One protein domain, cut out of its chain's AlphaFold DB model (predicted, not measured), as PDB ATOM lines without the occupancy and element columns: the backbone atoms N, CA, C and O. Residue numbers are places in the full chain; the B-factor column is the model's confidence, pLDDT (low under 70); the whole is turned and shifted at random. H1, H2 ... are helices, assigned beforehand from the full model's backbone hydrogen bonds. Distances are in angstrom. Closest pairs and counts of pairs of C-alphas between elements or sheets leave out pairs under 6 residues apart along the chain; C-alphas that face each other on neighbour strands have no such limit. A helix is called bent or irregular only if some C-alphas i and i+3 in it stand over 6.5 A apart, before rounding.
ATOM      1  N   SER A  63       5.728 -12.738 -39.535       91.00
ATOM      2  CA  SER A  63       6.205 -13.234 -38.234       91.00
ATOM      3  C   SER A  63       6.461 -12.149 -37.177       91.00
ATOM      4  O   SER A  63       6.548 -12.491 -35.998       91.00
ATOM      5  N   LEU A  64       6.487 -10.863 -37.564       87.69
ATOM      6  CA  LEU A  64       6.633  -9.703 -36.674       87.69
ATOM      7  C   LEU A  64       7.895  -9.806 -35.801       87.69
ATOM      8  O   LEU A  64       7.851  -9.552 -34.597       87.69
ATOM      9  N   THR A  65       9.022 -10.216 -36.386       88.06
ATOM     10  CA  THR A  65      10.278 -10.331 -35.635       88.06
ATOM     11  C   THR A  65      10.771  -8.956 -35.191       88.06
ATOM     12  O   THR A  65      10.512  -7.944 -35.841       88.06
ATOM     13  N   GLU A  66      11.538  -8.910 -34.099       83.81
ATOM     14  CA  GLU A  66      12.161  -7.658 -33.651       83.81
ATOM     15  C   GLU A  66      13.029  -7.025 -34.748       83.81
ATOM     16  O   GLU A  66      13.010  -5.813 -34.901       83.81
ATOM     17  N   GLU A  67      13.722  -7.832 -35.557       84.19
ATOM     18  CA  GLU A  67      14.517  -7.356 -36.697       84.19
ATOM     19  C   GLU A  67      13.661  -6.651 -37.762       84.19
ATOM     20  O   GLU A  67      14.062  -5.612 -38.278       84.19
ATOM     21  N   GLN A  68      12.470  -7.175 -38.069       80.81
ATOM     22  CA  GLN A  68      11.541  -6.542 -39.013       80.81
ATOM     23  C   GLN A  68      10.976  -5.235 -38.448       80.81
ATOM     24  O   GLN A  68      10.894  -4.226 -39.146       80.81
ATOM     25  N   LEU A  69      10.590  -5.261 -37.173       82.69
ATOM     26  CA  LEU A  69       9.921  -4.154 -36.497       82.69
ATOM     27  C   LEU A  69      10.875  -3.002 -36.154       82.69
ATOM     28  O   LEU A  69      10.490  -1.840 -36.217       82.69
ATOM     29  N   LEU A  70      12.117  -3.309 -35.796       83.00
ATOM     30  CA  LEU A  70      13.125  -2.335 -35.373       83.00
ATOM     31  C   LEU A  70      14.170  -2.075 -36.460       83.00
ATOM     32  O   LEU A  70      15.275  -1.630 -36.153       83.00
ATOM     33  N   SER A  71      13.842  -2.375 -37.718       83.19
ATOM     34  CA  SER A  71      14.756  -2.141 -38.831       83.19
ATOM     35  C   SER A  71      15.067  -0.649 -38.996       83.19
ATOM     36  O   SER A  71      14.234   0.213 -38.711       83.19
ATOM     37  N   ASP A  72      16.242  -0.332 -39.545       84.69
ATOM     38  CA  ASP A  72      16.616   1.051 -39.881       84.69
ATOM     39  C   ASP A  72      15.641   1.692 -40.895       84.69
ATOM     40  O   ASP A  72      15.525   2.918 -40.973       84.69
ATOM     41  N   ASN A  73      14.905   0.863 -41.648       83.12
ATOM     42  CA  ASN A  73      13.876   1.304 -42.585       83.12
ATOM     43  C   ASN A  73      12.593   1.767 -41.891       83.12
ATOM     44  O   ASN A  73      11.885   2.580 -42.475       83.12
ATOM     45  N   ALA A  74      12.328   1.363 -40.643       82.38
ATOM     46  CA  ALA A  74      11.092   1.700 -39.929       82.38
ATOM     47  C   ALA A  74      10.837   3.218 -39.847       82.38
ATOM     48  O   ALA A  74       9.692   3.660 -39.773       82.38
ATOM     49  N   PHE A  75      11.896   4.034 -39.888       82.69
ATOM     50  CA  PHE A  75      11.783   5.494 -39.927       82.69
ATOM     51  C   PHE A  75      11.346   6.048 -41.298       82.69
ATOM     52  O   PHE A  75      10.741   7.117 -41.373       82.69
ATOM     53  N   TYR A  76      11.679   5.346 -42.379       86.56
ATOM     54  CA  TYR A  76      11.367   5.720 -43.761       86.56
ATOM     55  C   TYR A  76      10.124   5.012 -44.303       86.56
ATOM     56  O   TYR A  76       9.614   5.397 -45.359       86.56
ATOM     57  N   ASP A  77       9.653   3.983 -43.602       86.94
ATOM     58  CA  ASP A  77       8.526   3.175 -44.024       86.94
ATOM     59  C   ASP A  77       7.251   4.009 -44.131       86.94
ATOM     60  O   ASP A  77       6.868   4.779 -43.248       86.94
ATOM     61  N   PHE A  78       6.556   3.823 -45.251       88.56
ATOM     62  CA  PHE A  78       5.278   4.482 -45.492       88.56
ATOM     63  C   PHE A  78       4.183   3.971 -44.545       88.56
ATOM     64  O   PHE A  78       3.271   4.715 -44.177       88.56
ATOM     65  N   LEU A  79       4.251   2.689 -44.172       88.69
ATOM     66  CA  LEU A  79       3.304   2.067 -43.258       88.69
ATOM     67  C   LEU A  79       3.868   2.100 -41.835       88.69
ATOM     68  O   LEU A  79       4.928   1.526 -41.600       88.69
ATOM     69  N   PRO A  80       3.159   2.714 -40.874       88.94
ATOM     70  CA  PRO A  80       3.621   2.748 -39.499       88.94
ATOM     71  C   PRO A  80       3.577   1.347 -38.883       88.94
ATOM     72  O   PRO A  80       2.668   0.551 -39.152       88.94
ATOM     73  N   ILE A  81       4.544   1.069 -38.015       89.19
ATOM     74  CA  ILE A  81       4.719  -0.225 -37.351       89.19
ATOM     75  C   ILE A  81       3.452  -0.707 -36.632       89.19
ATOM     76  O   ILE A  81       3.115  -1.890 -36.690       89.19
ATOM     77  N   GLU A  82       2.694   0.192 -36.006       90.00
ATOM     78  CA  GLU A  82       1.467  -0.158 -35.289       90.00
ATOM     79  C   GLU A  82       0.410  -0.730 -36.238       90.00
ATOM     80  O   GLU A  82      -0.362  -1.618 -35.865       90.00
ATOM     81  N   LEU A  83       0.383  -0.244 -37.481       91.44
ATOM     82  CA  LEU A  83      -0.531  -0.722 -38.508       91.44
ATOM     83  C   LEU A  83      -0.098  -2.088 -39.043       91.44
ATOM     84  O   LEU A  83      -0.949  -2.966 -39.194       91.44
ATOM     85  N   ILE A  84       1.207  -2.292 -39.252       91.56
ATOM     86  CA  ILE A  84       1.778  -3.598 -39.615       91.56
ATOM     87  C   ILE A  84       1.436  -4.638 -38.546       91.56
ATOM     88  O   ILE A  84       0.890  -5.696 -38.863       91.56
ATOM     89  N   TYR A  85       1.664  -4.307 -37.274       92.00
ATOM     90  CA  TYR A  85       1.364  -5.187 -36.147       92.00
ATOM     91  C   TYR A  85      -0.130  -5.520 -36.082       92.00
ATOM     92  O   TYR A  85      -0.519  -6.685 -35.963       92.00
ATOM     93  N   LYS A  86      -0.998  -4.509 -36.204       94.88
ATOM     94  CA  LYS A  86      -2.451  -4.695 -36.160       94.88
ATOM     95  C   LYS A  86      -2.953  -5.577 -37.301       94.88
ATOM     96  O   LYS A  86      -3.768  -6.465 -37.059       94.88
ATOM     97  N   PHE A  87      -2.495  -5.344 -38.529       95.06
ATOM     98  CA  PHE A  87      -2.951  -6.126 -39.673       95.06
ATOM     99  C   PHE A  87      -2.400  -7.550 -39.665       95.06
ATOM    100  O   PHE A  87      -3.137  -8.463 -40.026       95.06
ATOM    101  N   ALA A  88      -1.163  -7.770 -39.216       94.88
ATOM    102  CA  ALA A  88      -0.611  -9.119 -39.136       94.88
ATOM    103  C   ALA A  88      -1.407  -9.981 -38.146       94.88
ATOM    104  O   ALA A  88      -1.789 -11.104 -38.473       94.88
ATOM    105  N   ASN A  89      -1.747  -9.420 -36.980       94.88
ATOM    106  CA  ASN A  89      -2.609 -10.099 -36.012       94.88
ATOM    107  C   ASN A  89      -4.032 -10.293 -36.540       94.88
ATOM    108  O   ASN A  89      -4.595 -11.363 -36.366       94.88
ATOM    109  N   PHE A  90      -4.590  -9.321 -37.268       95.56
ATOM    110  CA  PHE A  90      -5.883  -9.511 -37.928       95.56
ATOM    111  C   PHE A  90      -5.865 -10.692 -38.914       95.56
ATOM    112  O   PHE A  90      -6.811 -11.476 -38.948       95.56
ATOM    113  N   CYS A  91      -4.798 -10.845 -39.703       94.31
ATOM    114  CA  CYS A  91      -4.639 -11.983 -40.609       94.31
ATOM    115  C   CYS A  91      -4.532 -13.317 -39.857       94.31
ATOM    116  O   CYS A  91      -5.145 -14.291 -40.292       94.31
ATOM    117  N   ALA A  92      -3.799 -13.354 -38.741       95.19
ATOM    118  CA  ALA A  92      -3.683 -14.528 -37.874       95.19
ATOM    119  C   ALA A  92      -5.022 -14.905 -37.212       95.19
ATOM    120  O   ALA A  92      -5.456 -16.053 -37.266       95.19
ATOM    121  N   ASP A  93      -5.739 -13.923 -36.667       95.88
ATOM    122  CA  ASP A  93      -7.052 -14.134 -36.052       95.88
ATOM    123  C   ASP A  93      -8.075 -14.637 -37.080       95.88
ATOM    124  O   ASP A  93      -8.866 -15.538 -36.799       95.88
ATOM    125  N   ALA A  94      -8.052 -14.081 -38.297       93.25
ATOM    126  CA  ALA A  94      -8.956 -14.474 -39.372       93.25
ATOM    127  C   ALA A  94      -8.675 -15.886 -39.915       93.25
ATOM    128  O   ALA A  94      -9.600 -16.545 -40.395       93.25
ATOM    129  N   SER A  95      -7.421 -16.346 -39.873       92.25
ATOM    130  CA  SER A  95      -7.038 -17.700 -40.287       92.25
ATOM    131  C   SER A  95      -7.169 -18.731 -39.163       92.25
ATOM    132  O   SER A  95      -7.276 -19.921 -39.456       92.25
ATOM    133  N   GLY A  96      -7.175 -18.295 -37.899       95.81
ATOM    134  CA  GLY A  96      -7.065 -19.173 -36.731       95.81
ATOM    135  C   GLY A  96      -5.657 -19.747 -36.534       95.81
ATOM    136  O   GLY A  96      -5.482 -20.675 -35.748       95.81
ATOM    137  N   GLU A  97      -4.665 -19.211 -37.243       96.06
ATOM    138  CA  GLU A  97      -3.284 -19.688 -37.278       96.06
ATOM    139  C   GLU A  97      -2.333 -18.578 -36.817       96.06
ATOM    140  O   GLU A  97      -2.583 -17.404 -37.095       96.06
ATOM    141  N   PRO A  98      -1.212 -18.900 -36.149       96.62
ATOM    142  CA  PRO A  98      -0.253 -17.883 -35.741       96.62
ATOM    143  C   PRO A  98       0.355 -17.178 -36.958       96.62
ATOM    144  O   PRO A  98       0.439 -17.736 -38.053       96.62
ATOM    145  N   THR A  99       0.875 -15.969 -36.748       96.38
ATOM    146  CA  THR A  99       1.535 -15.190 -37.804       96.38
ATOM    147  C   THR A  99       2.728 -15.905 -38.443       96.38
ATOM    148  O   THR A  99       3.079 -15.625 -39.582       96.38
ATOM    149  N   THR A 100       3.337 -16.865 -37.753       96.19
ATOM    150  CA  THR A 100       4.445 -17.694 -38.250       96.19
ATOM    151  C   THR A 100       3.996 -18.901 -39.078       96.19
ATOM    152  O   THR A 100       4.836 -19.612 -39.631       96.19
ATOM    153  N   SER A 101       2.692 -19.167 -39.171       95.81
ATOM    154  CA  SER A 101       2.152 -20.269 -39.967       95.81
ATOM    155  C   SER A 101       2.304 -19.975 -41.464       95.81
ATOM    156  O   SER A 101       1.969 -18.866 -41.887       95.81
ATOM    157  N   PRO A 102       2.714 -20.944 -42.307       94.75
ATOM    158  CA  PRO A 102       2.784 -20.767 -43.762       94.75
ATOM    159  C   PRO A 102       1.454 -20.393 -44.432       94.75
ATOM    160  O   PRO A 102       1.454 -19.907 -45.560       94.75
ATOM    161  N   ILE A 103       0.324 -20.609 -43.751       92.44
ATOM    162  CA  ILE A 103      -1.004 -20.171 -44.211       92.44
ATOM    163  C   ILE A 103      -1.134 -18.640 -44.160       92.44
ATOM    164  O   ILE A 103      -1.822 -18.055 -44.995       92.44
TER     165      ILE A 103
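Overview. This is residues 63 to 103 of the 136 residues of the protein "Abhydrolase_3 domain-containing protein" of Perkinsus olseni (UniProt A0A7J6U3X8). What does the model look like at first sight? One long helix, H3, makes one long side of an open, elongated frame, and the chain folds back at both of its ends: residues 63 to 80, with the short helices H1 and H2, come before it, and residues 96 to 103, with no named element, come after it. The stretch 71 to 79, which includes H2, sticks out beyond one end of H3, and H1 lies on the way back over the gap. What is it made of, and how large is it? The printed part has 41 residues, with three named helices in the order H1, H2, H3 and no named strand, and its class is all helix. It is only just loose, close to compact, with a radius of gyration of the C-alphas of 11.1 A, and it spans 31 by 16 by 11 A.

Along the chain. Where is the longest helix? H3 is residues 81 to 95 and measures 21.3 A from its first to its last C-alpha. It runs from C-alpha 81 at (4.719, -0.225, -37.351) to C-alpha 95 at (-7.038, -17.700, -40.287). Where are the two short helices? H2 is residues 72 to 75, and it is irregular, but only just: C-alphas 72 and 75, its first and last, are 6.6 A apart, where a regular helix has about 5 A. H1 is residues 66 to 69, 5.0 A from first to last C-alpha, and begins at C-alpha 66 at (12.161, -7.658, -33.651).

Arrangement. What stands near H3? H1 and H3 are close but not clearly touching; their closest C-alphas, those of Leu 69 and Ile 81, are 6.6 A apart. H2 and H3 are also close but not clearly touching; their closest C-alphas, those of Ala 74 and Ile 81, are 7.1 A apart. How do H1 and H2 meet? They meet only through their link, which has 2 residues and is tight. What do the backbone N and O atoms show? In H3 every O i to N i+4 pair is within hydrogen-bond range, while H1 and H2 are too short for such a pair. The one O i to N i+3 pair of H1 is within range, and that of H2 is not.

Size, cuts and confidence. How far does the printed part reach? The two C-alphas farthest apart, those of Tyr 76 and Gly 96, are 31.8 A apart, and those of Ser 63 and Ile 103, the first and last printed, are 11.7 A apart. Which stretch stands free? Residues 71 to 79 stand free, of which 72 to 75 belong to H2; the body without them spans 26 by 16 by 8 A. Is anything cut, long or uncertain? The printed part has no cut, and both links, H1 to H2 and H2 to H3, are tight. The mean pLDDT of the printed part is 90.3, and no printed residue is under 70.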